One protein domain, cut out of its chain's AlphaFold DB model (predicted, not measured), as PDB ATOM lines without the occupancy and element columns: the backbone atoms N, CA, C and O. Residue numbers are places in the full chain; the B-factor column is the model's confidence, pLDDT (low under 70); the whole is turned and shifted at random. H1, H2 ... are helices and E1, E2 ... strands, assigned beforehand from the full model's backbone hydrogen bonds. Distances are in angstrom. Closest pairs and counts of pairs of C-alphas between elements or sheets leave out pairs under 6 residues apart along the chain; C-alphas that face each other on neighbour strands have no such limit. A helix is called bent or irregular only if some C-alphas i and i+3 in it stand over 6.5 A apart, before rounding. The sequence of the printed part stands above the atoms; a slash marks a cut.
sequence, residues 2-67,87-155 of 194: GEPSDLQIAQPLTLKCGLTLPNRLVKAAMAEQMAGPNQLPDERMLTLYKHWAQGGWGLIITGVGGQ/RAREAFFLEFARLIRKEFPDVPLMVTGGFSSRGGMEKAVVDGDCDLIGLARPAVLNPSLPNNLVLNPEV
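Overview. This is residues 2 to 67 and 87 to 155 of the 194 residues of an uncharacterized protein of Chaetomium globosum (strain ATCC 6205 / CBS 148.51 / DSM 1962 / NBRC 6347 / NRRL 1970) (UniProt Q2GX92). A small parallel sheet of three short strands forms the core, with helix H3 over one face, H2 beside edge strand E2 and H1 well out on the side of the other edge strand, E1. The short helices H4 and H5 sit close to the sheet, and long loops, among them residues 2 to 24 and 28 to 42, make up much of the rest. The printed part has 135 residues, with five named helices and three named strands in the order E1 H1 H2 E2 H3 E3 H4 H5; the sheet runs E1 E3 E2. The class is mostly helix, though under half of the residues are in named elements. The whole is compact, with a radius of gyration of the C-alphas of 15.4 A and spans of 44 by 36 by 35 A.

Arrangement. Residues 13 to 14 pair with residues 20 to 21, antiparallel. E1, residues 25 to 27, is parallel to E3, residues 132 to 135, at 40 degrees, with N 26 and O 133 2.8 A apart, within hydrogen-bond range. H1, residues 43 to 54, is not on the sheet. H2, residues 87 to 103, only grazes the sheet with its residues 90 to 97. E2, residues 110 to 112, is parallel to E3 at 19 degrees, with N 134 and O 111 2.8 A apart, within hydrogen-bond range. The closest C-alphas of H2 and E2 are those of Phe 93 and Val 111, 6.9 A apart. H3, residues 118 to 126, is on the sheet at a height of 9.9 A, on a local plane fitted to just 6 C-alphas. It lies over E3 and only just over E1, on which 3 of its C-alphas fall, and runs along the strands, at 23 degrees to E3 on the local plane. E2, H3 and E3 form a strand-helix-strand unit, two parallel neighbour strands with a helix between, and its crossover is right-handed. H4, residues 137 to 141, only grazes the sheet, as does H5, residues 145 to 150. Every O i to N i+4 pair is within range in H1, H3, H4 and H5, and 12 of 13 are in H2.

Along the chain. E1 begins at C-alpha 25 (18.012, 40.946, -9.023). H1 is 16.5 A long, H2 24.9 A and H3 12.2 A. H5 is only just irregular, with C-alphas 147 and 150 6.7 A apart, and ends at C-alpha 150 (17.078, 38.012, -0.611).

Size, cuts and confidence. The C-alphas farthest apart, of Gly 2 and Asn 38, are 47.9 A apart. Residues 68 to 86 are not printed, with 30.7 A between C-alphas 67 and 87. The link from E1 to H1 is long. The pLDDT is under 70 at residues 2 to 5, 31 to 36, 64 to 67 and 87 to 91.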
ATOM      1  N   GLY A   2      13.867  24.819  -1.959       54.81
ATOM      2  CA  GLY A   2      15.305  24.525  -2.048       54.81
ATOM      3  C   GLY A   2      16.163  25.482  -1.222       54.81
ATOM      4  O   GLY A   2      15.655  26.476  -0.700       54.81
ATOM      5  N   GLU A   3      17.451  25.174  -1.101       61.69
ATOM      6  CA  GLU A   3      18.430  26.084  -0.499       61.69
ATOM      7  C   GLU A   3      18.483  27.393  -1.314       61.69
ATOM      8  O   GLU A   3      18.166  27.378  -2.503       61.69
ATOM      9  N   PRO A   4      18.885  28.552  -0.762       60.25
ATOM     10  CA  PRO A   4      18.924  29.790  -1.553       60.25
ATOM     11  C   PRO A   4      19.847  29.780  -2.780       60.25
ATOM     12  O   PRO A   4      19.667  30.605  -3.676       60.25
ATOM     13  N   SER A   5      20.758  28.805  -2.876       62.56
ATOM     14  CA  SER A   5      21.511  28.472  -4.094       62.56
ATOM     15  C   SER A   5      20.674  27.823  -5.202       62.56
ATOM     16  O   SER A   5      21.090  27.853  -6.354       62.56
ATOM     17  N   ASP A   6      19.513  27.260  -4.876       84.62
ATOM     18  CA  ASP A   6      18.596  26.580  -5.799       84.62
ATOM     19  C   ASP A   6      17.508  27.521  -6.339       84.62
ATOM     20  O   ASP A   6      16.746  27.149  -7.231       84.62
ATOM     21  N   LEU A   7      17.420  28.745  -5.806       92.94
ATOM     22  CA  LEU A   7      16.447  29.739  -6.249       92.94
ATOM     23  C   LEU A   7      16.731  30.159  -7.690       92.94
ATOM     24  O   LEU A   7      17.853  30.545  -8.031       92.94
ATOM     25  N   GLN A   8      15.698  30.186  -8.527       96.38
ATOM     26  CA  GLN A   8      15.809  30.632  -9.906       96.38
ATOM     27  C   GLN A   8      16.250  32.100  -9.987       96.38
ATOM     28  O   GLN A   8      17.011  32.442 -10.897       96.38
ATOM     29  N   ILE A   9      15.842  32.948  -9.028       96.81
ATOM     30  CA  ILE A   9      16.301  34.348  -8.923       96.81
ATOM     31  C   ILE A   9      17.801  34.485  -8.627       96.81
ATOM     32  O   ILE A   9      18.377  35.528  -8.941       96.81
ATOM     33  N   ALA A  10      18.432  33.461  -8.042       97.00
ATOM     34  CA  ALA A  10      19.870  33.431  -7.775       97.00
ATOM     35  C   ALA A  10      20.682  32.971  -8.995       97.00
ATOM     36  O   ALA A  10      21.873  33.259  -9.073       97.00
ATOM     37  N   GLN A  11      20.050  32.278  -9.948       96.88
ATOM     38  CA  GLN A  11      20.745  31.727 -11.108       96.88
ATOM     39  C   GLN A  11      21.149  32.812 -12.113       96.88
ATOM     40  O   GLN A  11      20.388  33.765 -12.329       96.88
ATOM     41  N   PRO A  12      22.289  32.633 -12.804       97.50
ATOM     42  CA  PRO A  12      22.682  33.510 -13.892       97.50
ATOM     43  C   PRO A  12      21.633  33.590 -15.010       97.50
ATOM     44  O   PRO A  12      20.921  32.626 -15.297       97.50
ATOM     45  N   LEU A  13      21.574  34.742 -15.680       97.44
ATOM     46  CA  LEU A  13      20.745  34.959 -16.868       97.44
ATOM     47  C   LEU A  13      21.597  35.535 -17.997       97.44
ATOM     48  O   LEU A  13      22.110  36.649 -17.884       97.44
ATOM     49  N   THR A  14      21.699  34.809 -19.106       97.56
ATOM     50  CA  THR A  14      22.324  35.309 -20.335       97.56
ATOM     51  C   THR A  14      21.294  36.042 -21.186       97.56
ATOM     52  O   THR A  14      20.283  35.478 -21.599       97.56
ATOM     53  N   LEU A  15      21.550  37.320 -21.445       96.00
ATOM     54  CA  LEU A  15      20.730  38.161 -22.309       96.00
ATOM     55  C   LEU A  15      21.037  37.882 -23.785       96.00
ATOM     56  O   LEU A  15      22.098  37.366 -24.132       96.00
ATOM     57  N   LYS A  16      20.143  38.310 -24.685       93.12
ATOM     58  CA  LYS A  16      20.301  38.122 -26.142       93.12
ATOM     59  C   LYS A  16      21.599  38.693 -26.719       93.12
ATOM     60  O   LYS A  16      22.069  38.217 -27.743       93.12
ATOM     61  N   CYS A  17      22.172  39.708 -26.076       95.00
ATOM     62  CA  CYS A  17      23.452  40.295 -26.468       95.00
ATOM     63  C   CYS A  17      24.681  39.496 -25.990       95.00
ATOM     64  O   CYS A  17      25.803  39.939 -26.208       95.00
ATOM     65  N   GLY A  18      24.497  38.356 -25.318       97.00
ATOM     66  CA  GLY A  18      25.573  37.515 -24.784       97.00
ATOM     67  C   GLY A  18      26.071  37.916 -23.392       97.00
ATOM     68  O   GLY A  18      26.849  37.178 -22.792       97.00
ATOM     69  N   LEU A  19      25.617  39.048 -22.842       97.00
ATOM     70  CA  LEU A  19      25.927  39.434 -21.465       97.00
ATOM     71  C   LEU A  19      25.241  38.481 -20.479       97.00
ATOM     72  O   LEU A  19      24.020  38.337 -20.515       97.00
ATOM     73  N   THR A  20      26.011  37.896 -19.563       98.19
ATOM     74  CA  THR A  20      25.482  37.072 -18.470       98.19
ATOM     75  C   THR A  20      25.448  37.868 -17.175       98.19
ATOM     76  O   THR A  20      26.484  38.290 -16.668       98.19
ATOM     77  N   LEU A  21      24.247  38.052 -16.632       98.31
ATOM     78  CA  LEU A  21      24.040  38.600 -15.297       98.31
ATOM     79  C   LEU A  21      24.256  37.483 -14.266       98.31
ATOM     80  O   LEU A  21      23.793  36.367 -14.506       98.31
ATOM     81  N   PRO A  22      24.920  37.745 -13.127       97.56
ATOM     82  CA  PRO A  22      25.228  36.709 -12.137       97.56
ATOM     83  C   PRO A  22      24.001  36.241 -11.342       97.56
ATOM     84  O   PRO A  22      24.047  35.176 -10.741       97.56
ATOM     85  N   ASN A  23      22.926  37.033 -11.326       98.19
ATOM     86  CA  ASN A  23      21.620  36.703 -10.758       98.19
ATOM     87  C   ASN A  23      20.546  37.607 -11.387       98.19
ATOM     88  O   ASN A  23      20.853  38.489 -12.198       98.19
ATOM     89  N   ARG A  24      19.282  37.411 -11.004       98.25
ATOM     90  CA  ARG A  24      18.126  38.089 -11.611       98.25
ATOM     91  C   ARG A  24      17.630  39.314 -10.838       98.25
ATOM     92  O   ARG A  24      16.567  39.849 -11.160       98.25
ATOM     93  N   LEU A  25      18.367  39.773  -9.823       98.19
ATOM     94  CA  LEU A  25      18.012  40.946  -9.023       98.19
ATOM     95  C   LEU A  25      18.645  42.211  -9.603       98.19
ATOM     96  O   LEU A  25      19.861  42.302  -9.778       98.19
ATOM     97  N   VAL A  26      17.814  43.220  -9.845       98.25
ATOM     98  CA  VAL A  26      18.213  44.476 -10.480       98.25
ATOM     99  C   VAL A  26      17.884  45.649  -9.567       98.25
ATOM    100  O   VAL A  26      16.738  45.813  -9.134       98.25
ATOM    101  N   LYS A  27      18.870  46.516  -9.309       96.12
ATOM    102  CA  LYS A  27      18.579  47.841  -8.755       96.12
ATOM    103  C   LYS A  27      17.913  48.635  -9.871       96.12
ATOM    104  O   LYS A  27      18.539  48.908 -10.894       96.12
ATOM    105  N   ALA A  28      16.651  49.000  -9.679       93.62
ATOM    106  CA  ALA A  28      15.875  49.716 -10.686       93.62
ATOM    107  C   ALA A  28      16.193  51.223 -10.714       93.62
ATOM    108  O   ALA A  28      16.594  51.814  -9.705       93.62
ATOM    109  N   ALA A  29      15.973  51.860 -11.867       89.00
ATOM    110  CA  ALA A  29      16.082  53.311 -12.000       89.00
ATOM    111  C   ALA A  29      15.115  54.017 -11.037       89.00
ATOM    112  O   ALA A  29      13.970  53.599 -10.857       89.00
ATOM    113  N   MET A  30      15.571  55.101 -10.417       78.44
ATOM    114  CA  MET A  30      14.747  55.935  -9.545       78.44
ATOM    115  C   MET A  30      15.266  57.366  -9.560       78.44
ATOM    116  O   MET A  30      16.440  57.569  -9.804       78.44
ATOM    117  N   ALA A  31      14.427  58.362  -9.288       69.31
ATOM    118  CA  ALA A  31      14.938  59.699  -9.006       69.31
ATOM    119  C   ALA A  31      15.439  59.708  -7.557       69.31
ATOM    120  O   ALA A  31      14.631  59.816  -6.632       69.31
ATOM    121  N   GLU A  32      16.744  59.524  -7.341       63.12
ATOM    122  CA  GLU A  32      17.297  59.448  -5.986       63.12
ATOM    123  C   GLU A  32      17.200  60.785  -5.227       63.12
ATOM    124  O   GLU A  32      17.316  60.780  -4.007       63.12
ATOM    125  N   GLN A  33      16.953  61.908  -5.922       67.19
ATOM    126  CA  GLN A  33      16.894  63.269  -5.353       67.19
ATOM    127  C   GLN A  33      18.172  63.650  -4.574       67.19
ATOM    128  O   GLN A  33      18.130  64.450  -3.642       67.19
ATOM    129  N   MET A  34      19.313  63.062  -4.952       63.94
ATOM    130  CA  MET A  34      20.611  63.231  -4.284       63.94
ATOM    131  C   MET A  34      21.729  63.690  -5.230       63.94
ATOM    132  O   MET A  34      22.897  63.538  -4.885       63.94
ATOM    133  N   ALA A  35      21.434  64.197  -6.432       68.56
ATOM    134  CA  ALA A  35      22.525  64.731  -7.246       68.56
ATOM    135  C   ALA A  35      23.123  65.990  -6.624       68.56
ATOM    136  O   ALA A  35      22.425  66.805  -6.012       68.56
ATOM    137  N   GLY A  36      24.427  66.138  -6.829       66.75
ATOM    138  CA  GLY A  36      25.160  67.347  -6.522       66.75
ATOM    139  C   GLY A  36      24.956  68.437  -7.581       66.75
ATOM    140  O   GLY A  36      24.026  68.381  -8.399       66.75
ATOM    141  N   PRO A  37      25.839  69.450  -7.587       71.38
ATOM    142  CA  PRO A  37      25.829  70.512  -8.586       71.38
ATOM    143  C   PRO A  37      25.800  69.961 -10.019       71.38
ATOM    144  O   PRO A  37      26.396  68.927 -10.318       71.38
ATOM    145  N   ASN A  38      25.103  70.659 -10.918       76.31
ATOM    146  CA  ASN A  38      24.929  70.274 -12.327       76.31
ATOM    147  C   ASN A  38      24.229  68.922 -12.557       76.31
ATOM    148  O   ASN A  38      24.334  68.368 -13.647       76.31
ATOM    149  N   GLN A  39      23.495  68.403 -11.565       72.50
ATOM    150  CA  GLN A  39      22.801  67.109 -11.647       72.50
ATOM    151  C   GLN A  39      23.756  65.911 -11.812       72.50
ATOM    152  O   GLN A  39      23.352  64.847 -12.281       72.50
ATOM    153  N   LEU A  40      25.018  66.075 -11.401       82.38
ATOM    154  CA  LEU A  40      26.029  65.022 -11.413       82.38
ATOM    155  C   LEU A  40      26.139  64.333 -10.041       82.38
ATOM    156  O   LEU A  40      25.773  64.929  -9.022       82.38
ATOM    157  N   PRO A  41      26.645  63.087  -9.983       82.69
ATOM    158  CA  PRO A  41      26.930  62.419  -8.716       82.69
ATOM    159  C   PRO A  41      27.940  63.211  -7.874       82.69
ATOM    160  O   PRO A  41      29.017  63.554  -8.358       82.69
ATOM    161  N   ASP A  42      27.604  63.462  -6.609       86.25
ATOM    162  CA  ASP A  42      28.558  63.905  -5.589       86.25
ATOM    163  C   ASP A  42      29.071  62.707  -4.766       86.25
ATOM    164  O   ASP A  42      28.727  61.552  -5.033       86.25
ATOM    165  N   GLU A  43      29.890  62.967  -3.746       88.62
ATOM    166  CA  GLU A  43      30.464  61.924  -2.885       88.62
ATOM    167  C   GLU A  43      29.406  61.010  -2.251       88.62
ATOM    168  O   GLU A  43      29.620  59.802  -2.149       88.62
ATOM    169  N   ARG A  44      28.234  61.541  -1.888       85.94
ATOM    170  CA  ARG A  44      27.158  60.758  -1.260       85.94
ATOM    171  C   ARG A  44      26.569  59.770  -2.253       85.94
ATOM    172  O   ARG A  44      26.372  58.596  -1.934       85.94
ATOM    173  N   MET A  45      26.322  60.231  -3.480       85.69
ATOM    174  CA  MET A  45      25.840  59.362  -4.549       85.69
ATOM    175  C   MET A  45      26.892  58.304  -4.903       85.69
ATOM    176  O   MET A  45      26.550  57.128  -5.011       85.69
ATOM    177  N   LEU A  46      28.171  58.677  -4.999       90.31
ATOM    178  CA  LEU A  46      29.257  57.722  -5.249       90.31
ATOM    179  C   LEU A  46      29.365  56.663  -4.141       90.31
ATOM    180  O   LEU A  46      29.521  55.480  -4.450       90.31
ATOM    181  N   THR A  47      29.208  57.043  -2.872       91.69
ATOM    182  CA  THR A  47      29.163  56.103  -1.739       91.69
ATOM    183  C   THR A  47      27.981  55.138  -1.853       91.69
ATOM    184  O   THR A  47      28.149  53.930  -1.665       91.69
ATOM    185  N   LEU A  48      26.797  55.616  -2.242       89.12
ATOM    186  CA  LEU A  48      25.643  54.742  -2.461       89.12
ATOM    187  C   LEU A  48      25.875  53.753  -3.616       89.12
ATOM    188  O   LEU A  48      25.629  52.557  -3.458       89.12
ATOM    189  N   TYR A  49      26.407  54.221  -4.749       92.88
ATOM    190  CA  TYR A  49      26.759  53.347  -5.872       92.88
ATOM    191  C   TYR A  49      27.861  52.353  -5.511       92.88
ATOM    192  O   TYR A  49      27.801  51.208  -5.954       92.88
ATOM    193  N   LYS A  50      28.823  52.731  -4.660       95.62
ATOM    194  CA  LYS A  50      29.818  51.804  -4.107       95.62
ATOM    195  C   LYS A  50      29.150  50.689  -3.304       95.62
ATOM    196  O   LYS A  50      29.492  49.523  -3.488       95.62
ATOM    197  N   HIS A  51      28.175  51.016  -2.457       95.56
ATOM    198  CA  HIS A  51      27.440  50.006  -1.700       95.56
ATOM    199  C   HIS A  51      26.579  49.105  -2.590       95.56
ATOM    200  O   HIS A  51      26.570  47.895  -2.379       95.56
ATOM    201  N   TRP A  52      25.914  49.642  -3.618       95.94
ATOM    202  CA  TRP A  52      25.222  48.804  -4.602       95.94
ATOM    203  C   TRP A  52      26.193  47.914  -5.379       95.94
ATOM    204  O   TRP A  52      25.939  46.723  -5.517       95.94
ATOM    205  N   ALA A  53      27.340  48.429  -5.820       96.62
ATOM    206  CA  ALA A  53      28.339  47.631  -6.530       96.62
ATOM    207  C   ALA A  53      28.841  46.434  -5.697       96.62
ATOM    208  O   ALA A  53      29.147  45.380  -6.245       96.62
ATOM    209  N   GLN A  54      28.877  46.572  -4.370       97.06
ATOM    210  CA  GLN A  54      29.275  45.517  -3.427       97.06
ATOM    211  C   GLN A  54      28.089  44.681  -2.909       97.06
ATOM    212  O   GLN A  54      28.278  43.693  -2.197       97.06
ATOM    213  N   GLY A  55      26.859  45.070  -3.245       96.62
ATOM    214  CA  GLY A  55      25.630  44.531  -2.667       96.62
ATOM    215  C   GLY A  55      25.140  43.216  -3.273       96.62
ATOM    216  O   GLY A  55      24.160  42.665  -2.774       96.62
ATOM    217  N   GLY A  56      25.805  42.722  -4.323       97.44
ATOM    218  CA  GLY A  56      25.449  41.476  -5.013       97.44
ATOM    219  C   GLY A  56      24.345  41.620  -6.061       97.44
ATOM    220  O   GLY A  56      23.690  40.639  -6.403       97.44
ATOM    221  N   TRP A  57      24.100  42.831  -6.559       98.25
ATOM    222  CA  TRP A  57      23.130  43.063  -7.631       98.25
ATOM    223  C   TRP A  57      23.603  42.448  -8.949       98.25
ATOM    224  O   TRP A  57      24.770  42.585  -9.310       98.25
ATOM    225  N   GLY A  58      22.688  41.820  -9.690       98.00
ATOM    226  CA  GLY A  58      22.965  41.314 -11.032       98.00
ATOM    227  C   GLY A  58      23.103  42.430 -12.067       98.00
ATOM    228  O   GLY A  58      23.905  42.326 -12.989       98.00
ATOM    229  N   LEU A  59      22.357  43.521 -11.884       97.88
ATOM    230  CA  LEU A  59      22.443  44.734 -12.693       97.88
ATOM    231  C   LEU A  59      22.074  45.958 -11.846       97.88
ATOM    232  O   LEU A  59      21.186  45.900 -10.991       97.88
ATOM    233  N   ILE A  60      22.728  47.088 -12.108       97.12
ATOM    234  CA  ILE A  60      22.389  48.387 -11.522       97.12
ATOM    235  C   ILE A  60      21.966  49.308 -12.659       97.12
ATOM    236  O   ILE A  60      22.774  49.642 -13.521       97.12
ATOM    237  N   ILE A  61      20.703  49.732 -12.650       94.81
ATOM    238  CA  ILE A  61      20.204  50.754 -13.567       94.81
ATOM    239  C   ILE A  61      20.292  52.104 -12.857       94.81
ATOM    240  O   ILE A  61      19.738  52.300 -11.765       94.81
ATOM    241  N   THR A  62      21.022  53.034 -13.468       89.88
ATOM    242  CA  THR A  62      21.188  54.375 -12.917       89.88
ATOM    243  C   THR A  62      19.869  55.145 -12.953       89.88
ATOM    244  O   THR A  62      19.001  54.929 -13.800       89.88
ATOM    245  N   GLY A  63      19.689  56.006 -11.961       78.94
ATOM    246  CA  GLY A  63      18.588  56.952 -11.885       78.94
ATOM    247  C   GLY A  63      18.929  58.304 -12.500       78.94
ATOM    248  O   GLY A  63      20.098  58.616 -12.729       78.94
ATOM    249  N   VAL A  64      17.908  59.129 -12.741       65.62
ATOM    250  CA  VAL A  64      18.125  60.546 -13.055       65.62
ATOM    251  C   VAL A  64      18.398  61.277 -11.744       65.62
ATOM    252  O   VAL A  64      17.567  61.280 -10.838       65.62
ATOM    253  N   GLY A  65      19.562  61.920 -11.665       54.41
ATOM    254  CA  GLY A  65      19.984  62.704 -10.509       54.41
ATOM    255  C   GLY A  65      19.183  63.995 -10.281       54.41
ATOM    256  O   GLY A  65      19.279  64.594  -9.214       54.41
ATOM    257  N   GLY A  66      18.380  64.421 -11.258       51.03
ATOM    258  CA  GLY A  66      17.620  65.664 -11.201       51.03
ATOM    259  C   GLY A  66      16.792  65.794  -9.922       51.03
ATOM    260  O   GLY A  66      15.941  64.950  -9.621       51.03
ATOM    261  N   GLN A  67      17.014  66.892  -9.192       47.56
ATOM    262  CA  GLN A  67      15.970  67.424  -8.328       47.56
ATOM    263  C   GLN A  67      14.736  67.610  -9.206       47.56
ATOM    264  O   GLN A  67      14.837  68.163 -10.302       47.56
ATOM    265  N   ARG A  87      -0.752  43.551  -2.359       56.34
ATOM    266  CA  ARG A  87      -0.977  42.325  -3.157       56.34
ATOM    267  C   ARG A  87      -1.731  42.606  -4.457       56.34
ATOM    268  O   ARG A  87      -1.382  42.050  -5.488       56.34
ATOM    269  N   ALA A  88      -2.723  43.502  -4.421       58.25
ATOM    270  CA  ALA A  88      -3.443  43.928  -5.624       58.25
ATOM    271  C   ALA A  88      -2.515  44.658  -6.614       58.25
ATOM    272  O   ALA A  88      -2.616  44.456  -7.819       58.25
ATOM    273  N   ARG A  89      -1.560  45.457  -6.111       58.56
ATOM    274  CA  ARG A  89      -0.538  46.107  -6.947       58.56
ATOM    275  C   ARG A  89       0.490  45.112  -7.485       58.56
ATOM    276  O   ARG A  89       0.797  45.192  -8.664       58.56
ATOM    277  N   GLU A  90       0.992  44.177  -6.669       60.00
ATOM    278  CA  GLU A  90       1.860  43.072  -7.131       60.00
ATOM    279  C   GLU A  90       1.190  42.288  -8.271       60.00
ATOM    280  O   GLU A  90       1.795  42.092  -9.324       60.00
ATOM    281  N   ALA A  91      -0.080  41.911  -8.090       64.81
ATOM    282  CA  ALA A  91      -0.856  41.200  -9.100       64.81
ATOM    283  C   ALA A  91      -1.020  42.016 -10.389       64.81
ATOM    284  O   ALA A  91      -0.826  41.464 -11.468       64.81
ATOM    285  N   PHE A  92      -1.282  43.323 -10.283       77.69
ATOM    286  CA  PHE A  92      -1.415  44.210 -11.440       77.69
ATOM    287  C   PHE A  92      -0.141  44.264 -12.299       77.69
ATOM    288  O   PHE A  92      -0.218  44.155 -13.521       77.69
ATOM    289  N   PHE A  93       1.040  44.397 -11.684       81.94
ATOM    290  CA  PHE A  93       2.298  44.463 -12.440       81.94
ATOM    291  C   PHE A  93       2.633  43.143 -13.143       81.94
ATOM    292  O   PHE A  93       3.102  43.158 -14.281       81.94
ATOM    293  N   LEU A  94       2.383  42.010 -12.485       89.31
ATOM    294  CA  LEU A  94       2.633  40.692 -13.070       89.31
ATOM    295  C   LEU A  94       1.609  40.346 -14.151       89.31
ATOM    296  O   LEU A  94       1.978  39.797 -15.182       89.31
ATOM    297  N   GLU A  95       0.338  40.700 -13.964       90.19
ATOM    298  CA  GLU A  95      -0.683  40.537 -15.001       90.19
ATOM    299  C   GLU A  95      -0.332  41.342 -16.254       90.19
ATOM    300  O   GLU A  95      -0.340  40.791 -17.353       90.19
ATOM    301  N   PHE A  96       0.082  42.600 -16.092       90.81
ATOM    302  CA  PHE A  96       0.579  43.404 -17.204       90.81
ATOM    303  C   PHE A  96       1.756  42.722 -17.920       90.81
ATOM    304  O   PHE A  96       1.746  42.597 -19.145       90.81
ATOM    305  N   ALA A  97       2.746  42.222 -17.174       94.38
ATOM    306  CA  ALA A  97       3.901  41.532 -17.748       94.38
ATOM    307  C   ALA A  97       3.512  40.257 -18.516       94.38
ATOM    308  O   ALA A  97       4.016  40.036 -19.615       94.38
ATOM    309  N   ARG A  98       2.560  39.466 -18.000       93.94
ATOM    310  CA  ARG A  98       2.026  38.277 -18.689       93.94
ATOM    311  C   ARG A  98       1.365  38.626 -20.016       93.94
ATOM    312  O   ARG A  98       1.577  37.923 -21.002       93.94
ATOM    313  N   LEU A  99       0.580  39.705 -20.055       95.00
ATOM    314  CA  LEU A  99      -0.061  40.161 -21.290       95.00
ATOM    315  C   LEU A  99       0.982  40.568 -22.338       95.00
ATOM    316  O   LEU A  99       0.862  40.170 -23.492       95.00
ATOM    317  N   ILE A 100       2.043  41.275 -21.937       95.69
ATOM    318  CA  ILE A 100       3.159  41.614 -22.835       95.69
ATOM    319  C   ILE A 100       3.905  40.356 -23.298       95.69
ATOM    320  O   ILE A 100       4.171  40.209 -24.488       95.69
ATOM    321  N   ARG A 101       4.212  39.426 -22.384       95.81
ATOM    322  CA  ARG A 101       4.898  38.162 -22.693       95.81
ATOM    323  C   ARG A 101       4.144  37.334 -23.729       95.81
ATOM    324  O   ARG A 101       4.781  36.715 -24.575       95.81
ATOM    325  N   LYS A 102       2.810  37.310 -23.656       96.44
ATOM    326  CA  LYS A 102       1.965  36.567 -24.599       96.44
ATOM    327  C   LYS A 102       2.187  37.021 -26.044       96.44
ATOM    328  O   LYS A 102       2.250  36.180 -26.933       96.44
ATOM    329  N   GLU A 103       2.319  38.326 -26.256       97.81
ATOM    330  CA  GLU A 103       2.549  38.909 -27.581       97.81
ATOM    331  C   GLU A 103       4.035  38.870 -27.979       97.81
ATOM    332  O   GLU A 103       4.370  38.716 -29.153       97.81
ATOM    333  N   PHE A 104       4.945  38.970 -27.003       96.69
ATOM    334  CA  PHE A 104       6.391  39.057 -27.220       96.69
ATOM    335  C   PHE A 104       7.158  38.038 -26.356       96.69
ATOM    336  O   PHE A 104       7.849  38.426 -25.406       96.69
ATOM    337  N   PRO A 105       7.078  36.732 -26.677       94.56
ATOM    338  CA  PRO A 105       7.621  35.669 -25.830       94.56
ATOM    339  C   PRO A 105       9.133  35.779 -25.632       94.56
ATOM    340  O   PRO A 105       9.630  35.486 -24.548       94.56
ATOM    341  N   ASP A 106       9.854  36.283 -26.632       93.31
ATOM    342  CA  ASP A 106      11.313  36.304 -26.603       93.31
ATOM    343  C   ASP A 106      11.904  37.570 -25.972       93.31
ATOM    344  O   ASP A 106      13.120  37.649 -25.821       93.31
ATOM    345  N   VAL A 107      11.127  38.618 -25.685       95.06
ATOM    346  CA  VAL A 107      11.687  39.869 -25.138       95.06
ATOM    347  C   VAL A 107      11.989  39.675 -23.653       95.06
ATOM    348  O   VAL A 107      11.063  39.364 -22.912       95.06
ATOM    349  N   PRO A 108      13.230  39.866 -23.164       95.75
ATOM    350  CA  PRO A 108      13.485  39.783 -21.732       95.75
ATOM    351  C   PRO A 108      12.666  40.831 -20.972       95.75
ATOM    352  O   PRO A 108      12.734  42.020 -21.291       95.75
ATOM    353  N   LEU A 109      11.901  40.405 -19.970       97.06
ATOM    354  CA  LEU A 109      11.053  41.285 -19.172       97.06
ATOM    355  C   LEU A 109      11.629  41.451 -17.771       97.06
ATOM    356  O   LEU A 109      11.920  40.480 -17.076       97.06
ATOM    357  N   MET A 110      11.727  42.700 -17.331       96.69
ATOM    358  CA  MET A 110      11.973  43.042 -15.937       96.69
ATOM    359  C   MET A 110      10.715  43.672 -15.354       96.69
ATOM    360  O   MET A 110      10.259  44.706 -15.844       96.69
ATOM    361  N   VAL A 111      10.191  43.111 -14.267       95.44
ATOM    362  CA  VAL A 111       9.099  43.745 -13.518       95.44
ATOM    363  C   VAL A 111       9.694  44.587 -12.401       95.44
ATOM    364  O   VAL A 111      10.462  44.090 -11.582       95.44
ATOM    365  N   THR A 112       9.352  45.877 -12.372       90.25
ATOM    366  CA  THR A 112       9.831  46.817 -11.351       90.25
ATOM    367  C   THR A 112       8.718  47.192 -10.383       90.25
ATOM    368  O   THR A 112       7.688  47.729 -10.785       90.25
ATOM    369  N   GLY A 113       8.970  46.995  -9.088       77.38
ATOM    370  CA  GLY A 113       8.008  47.304  -8.032       77.38
ATOM    371  C   GLY A 113       7.030  46.164  -7.748       77.38
ATOM    372  O   GLY A 113       7.091  45.091  -8.332       77.38
ATOM    373  N   GLY A 114       6.165  46.372  -6.757       80.06
ATOM    374  CA  GLY A 114       5.285  45.322  -6.241       80.06
ATOM    375  C   GLY A 114       5.978  44.449  -5.198       80.06
ATOM    376  O   GLY A 114       5.485  44.391  -4.084       80.06
ATOM    377  N   PHE A 115       7.132  43.852  -5.502       90.44
ATOM    378  CA  PHE A 115       7.720  42.789  -4.677       90.44
ATOM    379  C   PHE A 115       8.028  43.163  -3.220       90.44
ATOM    380  O   PHE A 115       8.803  44.079  -2.931       90.44
ATOM    381  N   SER A 116       7.472  42.376  -2.294       88.50
ATOM    382  CA  SER A 116       7.660  42.548  -0.850       88.50
ATOM    383  C   SER A 116       8.355  41.377  -0.127       88.50
ATOM    384  O   SER A 116       8.713  41.522   1.049       88.50
ATOM    385  N   SER A 117       8.586  40.240  -0.795       92.56
ATOM    386  CA  SER A 117       9.217  39.036  -0.223       92.56
ATOM    387  C   SER A 117      10.046  38.248  -1.242       92.56
ATOM    388  O   SER A 117       9.739  38.282  -2.432       92.56
ATOM    389  N   ARG A 118      11.042  37.482  -0.767       93.81
ATOM    390  CA  ARG A 118      11.810  36.518  -1.583       93.81
ATOM    391  C   ARG A 118      10.891  35.573  -2.355       93.81
ATOM    392  O   ARG A 118      11.019  35.462  -3.564       93.81
ATOM    393  N   GLY A 119       9.930  34.948  -1.671       93.12
ATOM    394  CA  GLY A 119       9.016  33.991  -2.303       93.12
ATOM    395  C   GLY A 119       8.162  34.599  -3.422       93.12
ATOM    396  O   GLY A 119       7.897  33.929  -4.413       93.12
ATOM    397  N   GLY A 120       7.766  35.873  -3.306       92.50
ATOM    398  CA  GLY A 120       7.047  36.568  -4.378       92.50
ATOM    399  C   GLY A 120       7.922  36.834  -5.606       92.50
ATOM    400  O   GLY A 120       7.453  36.692  -6.730       92.50
ATOM    401  N   MET A 121       9.195  37.178  -5.389       95.62
ATOM    402  CA  MET A 121      10.174  37.369  -6.465       95.62
ATOM    403  C   MET A 121      10.491  36.049  -7.169       95.62
ATOM    404  O   MET A 121      10.448  35.982  -8.392       95.62
ATOM    405  N   GLU A 122      10.760  35.000  -6.388       96.00
ATOM    406  CA  GLU A 122      11.059  33.666  -6.906       96.00
ATOM    407  C   GLU A 122       9.904  33.134  -7.748       96.00
ATOM    408  O   GLU A 122      10.103  32.733  -8.891       96.00
ATOM    409  N   LYS A 123       8.675  33.212  -7.225       94.50
ATOM    410  CA  LYS A 123       7.492  32.756  -7.950       94.50
ATOM    411  C   LYS A 123       7.306  33.484  -9.282       94.50
ATOM    412  O   LYS A 123       7.005  32.827 -10.267       94.50
ATOM    413  N   ALA A 124       7.502  34.802  -9.330       95.12
ATOM    414  CA  ALA A 124       7.347  35.563 -10.571       95.12
ATOM    415  C   ALA A 124       8.341  35.130 -11.662       95.12
ATOM    416  O   ALA A 124       7.989  35.113 -12.840       95.12
ATOM    417  N   VAL A 125       9.566  34.754 -11.282       96.88
ATOM    418  CA  VAL A 125      10.544  34.218 -12.238       96.88
ATOM    419  C   VAL A 125      10.211  32.781 -12.632       96.88
ATOM    420  O   VAL A 125      10.225  32.464 -13.819       96.88
ATOM    421  N   VAL A 126       9.881  31.917 -11.669       96.25
ATOM    422  CA  VAL A 126       9.546  30.503 -11.923       96.25
ATOM    423  C   VAL A 126       8.292  30.354 -12.787       96.25
ATOM    424  O   VAL A 126       8.268  29.516 -13.684       96.25
ATOM    425  N   ASP A 127       7.271  31.180 -12.559       95.00
ATOM    426  CA  ASP A 127       6.038  31.180 -13.353       95.00
ATOM    427  C   ASP A 127       6.251  31.762 -14.771       95.00
ATOM    428  O   ASP A 127       5.358  31.668 -15.614       95.00
ATOM    429  N   GLY A 128       7.418  32.357 -15.055       95.00
ATOM    430  CA  GLY A 128       7.734  32.972 -16.348       95.00
ATOM    431  C   GLY A 128       7.112  34.357 -16.564       95.00
ATOM    432  O   GLY A 128       7.149  34.883 -17.681       95.00
ATOM    433  N   ASP A 129       6.569  34.975 -15.511       93.62
ATOM    434  CA  ASP A 129       5.963  36.311 -15.580       93.62
ATOM    435  C   ASP A 129       7.000  37.377 -15.957       93.62
ATOM    436  O   ASP A 129       6.699  38.339 -16.665       93.62
ATOM    437  N   CYS A 130       8.239  37.202 -15.492       96.38
ATOM    438  CA  CYS A 130       9.375  38.054 -15.817       96.38
ATOM    439  C   CYS A 130      10.708  37.308 -15.690       96.38
ATOM    440  O   CYS A 130      10.821  36.338 -14.952       96.38
ATOM    441  N   ASP A 131      11.743  37.807 -16.360       97.81
ATOM    442  CA  ASP A 131      13.099  37.253 -16.296       97.81
ATOM    443  C   ASP A 131      13.945  37.877 -15.184       97.81
ATOM    444  O   ASP A 131      14.899  37.252 -14.715       97.81
ATOM    445  N   LEU A 132      13.614  39.116 -14.806       98.25
ATOM    446  CA  LEU A 132      14.368  39.963 -13.887       98.25
ATOM    447  C   LEU A 132      13.446  40.692 -12.903       98.25
ATOM    448  O   LEU A 132      12.339  41.116 -13.246       98.25
ATOM    449  N   ILE A 133      13.957  40.914 -11.694       97.69
ATOM    450  CA  ILE A 133      13.254  41.584 -10.601       97.69
ATOM    451  C   ILE A 133      13.872  42.958 -10.350       97.69
ATOM    452  O   ILE A 133      14.992  43.072  -9.854       97.69
ATOM    453  N   GLY A 134      13.114  44.009 -10.653       96.69
ATOM    454  CA  GLY A 134      13.486  45.395 -10.398       96.69
ATOM    455  C   GLY A 134      13.072  45.860  -9.001       96.69
ATOM    456  O   GLY A 134      11.882  45.962  -8.684       96.69
ATOM    457  N   LEU A 135      14.052  46.223  -8.174       94.19
ATOM    458  CA  LEU A 135      13.841  46.775  -6.836       94.19
ATOM    459  C   LEU A 135      14.328  48.227  -6.784       94.19
ATOM    460  O   LEU A 135      15.509  48.510  -6.963       94.19
ATOM    461  N   ALA A 136      13.401  49.153  -6.531       90.44
ATOM    462  CA  ALA A 136      13.695  50.579  -6.388       90.44
ATOM    463  C   ALA A 136      13.918  50.939  -4.910       90.44
ATOM    464  O   ALA A 136      14.988  50.716  -4.354       90.44
ATOM    465  N   ARG A 137      12.881  51.426  -4.215       87.00
ATOM    466  CA  ARG A 137      12.982  51.886  -2.818       87.00
ATOM    467  C   ARG A 137      13.667  50.896  -1.853       87.00
ATOM    468  O   ARG A 137      14.445  51.373  -1.032       87.00
ATOM    469  N   PRO A 138      13.441  49.566  -1.910       90.62
ATOM    470  CA  PRO A 138      14.167  48.634  -1.049       90.62
ATOM    471  C   PRO A 138      15.687  48.657  -1.244       90.62
ATOM    472  O   PRO A 138      16.413  48.506  -0.268       90.62
ATOM    473  N   ALA A 139      16.165  48.897  -2.469       91.25
ATOM    474  CA  ALA A 139      17.590  48.965  -2.777       91.25
ATOM    475  C   ALA A 139      18.270  50.181  -2.134       91.25
ATOM    476  O   ALA A 139      19.429  50.096  -1.750       91.25
ATOM    477  N   VAL A 140      17.563  51.306  -1.972       86.69
ATOM    478  CA  VAL A 140      18.096  52.476  -1.242       86.69
ATOM    479  C   VAL A 140      18.165  52.202   0.254       86.69
ATOM    480  O   VAL A 140      19.147  52.549   0.900       86.69
ATOM    481  N   LEU A 141      17.123  51.582   0.813       87.62
ATOM    482  CA  LEU A 141      17.054  51.298   2.251       87.62
ATOM    483  C   LEU A 141      18.047  50.213   2.679       87.62
ATOM    484  O   LEU A 141      18.488  50.195   3.824       87.62
ATOM    485  N   ASN A 142      18.373  49.299   1.768       93.19
ATOM    486  CA  ASN A 142      19.344  48.242   1.980       93.19
ATOM    487  C   ASN A 142      20.141  48.016   0.681       93.19
ATOM    488  O   ASN A 142      19.737  47.217  -0.163       93.19
ATOM    489  N   PRO A 143      21.278  48.704   0.493       95.06
ATOM    490  CA  PRO A 143      22.101  48.537  -0.704       95.06
ATOM    491  C   PRO A 143      22.652  47.122  -0.900       95.06
ATOM    492  O   PRO A 143      22.870  46.714  -2.036       95.06
ATOM    493  N   SER A 144      22.811  46.355   0.182       96.62
ATOM    494  CA  SER A 144      23.280  44.962   0.160       96.62
ATOM    495  C   SER A 144      22.139  43.939   0.199       96.62
ATOM    496  O   SER A 144      22.357  42.794   0.593       96.62
ATOM    497  N   LEU A 145      20.923  44.350  -0.183       95.81
ATOM    498  CA  LEU A 145      19.703  43.543  -0.120       95.81
ATOM    499  C   LEU A 145      19.809  42.157  -0.786       95.81
ATOM    500  O   LEU A 145      19.310  41.205  -0.177       95.81
ATOM    501  N   PRO A 146      20.440  41.994  -1.970       97.12
ATOM    502  CA  PRO A 146      20.703  40.670  -2.526       97.12
ATOM    503  C   PRO A 146      21.484  39.786  -1.550       97.12
ATOM    504  O   PRO A 146      20.983  38.741  -1.145       97.12
ATOM    505  N   ASN A 147      22.652  40.245  -1.098       95.81
ATOM    506  CA  ASN A 147      23.566  39.442  -0.287       95.81
ATOM    507  C   ASN A 147      23.070  39.169   1.134       95.81
ATOM    508  O   ASN A 147      23.255  38.070   1.642       95.81
ATOM    509  N   ASN A 148      22.485  40.162   1.808       94.94
ATOM    510  CA  ASN A 148      22.182  40.048   3.238       94.94
ATOM    511  C   ASN A 148      20.764  39.552   3.540       94.94
ATOM    512  O   ASN A 148      20.507  39.158   4.679       94.94
ATOM    513  N   LEU A 149      19.860  39.552   2.552       95.19
ATOM    514  CA  LEU A 149      18.457  39.202   2.762       95.19
ATOM    515  C   LEU A 149      17.896  38.280   1.681       95.19
ATOM    516  O   LEU A 149      17.430  37.190   1.998       95.19
ATOM    517  N   VAL A 150      17.870  38.711   0.418       95.50
ATOM    518  CA  VAL A 150      17.078  38.012  -0.611       95.50
ATOM    519  C   VAL A 150      17.739  36.709  -1.037       95.50
ATOM    520  O   VAL A 150      17.031  35.721  -1.170       95.50
ATOM    521  N   LEU A 151      19.060  36.676  -1.180       95.88
ATOM    522  CA  LEU A 151      19.823  35.485  -1.570       95.88
ATOM    523  C   LEU A 151      20.585  34.862  -0.391       95.88
ATOM    524  O   LEU A 151      21.327  33.906  -0.571       95.88
ATOM    525  N   ASN A 152      20.414  35.401   0.821       95.00
ATOM    526  CA  ASN A 152      21.113  34.922   2.007       95.00
ATOM    527  C   ASN A 152      20.536  33.574   2.498       95.00
ATOM    528  O   ASN A 152      19.377  33.568   2.939       95.00
ATOM    529  N   PRO A 153      21.308  32.469   2.489       91.12
ATOM    530  CA  PRO A 153      20.861  31.163   2.985       91.12
ATOM    531  C   PRO A 153      20.447  31.167   4.457       91.12
ATOM    532  O   PRO A 153      19.492  30.498   4.837       91.12
ATOM    533  N   GLU A 154      21.075  32.017   5.266       92.62
ATOM    534  CA  GLU A 154      20.814  32.101   6.706       92.62
ATOM    535  C   GLU A 154      19.468  32.771   7.037       92.62
ATOM    536  O   GLU A 154      18.983  32.713   8.171       92.62
ATOM    537  N   VAL A 155      18.841  33.435   6.060       92.38
ATOM    538  CA  VAL A 155      17.536  34.076   6.236       92.38
ATOM    539  C   VAL A 155      16.439  33.127   5.775       92.38
ATOM    540  O   VAL A 155      16.319  32.816   4.589       92.38
TER     541      VAL A 155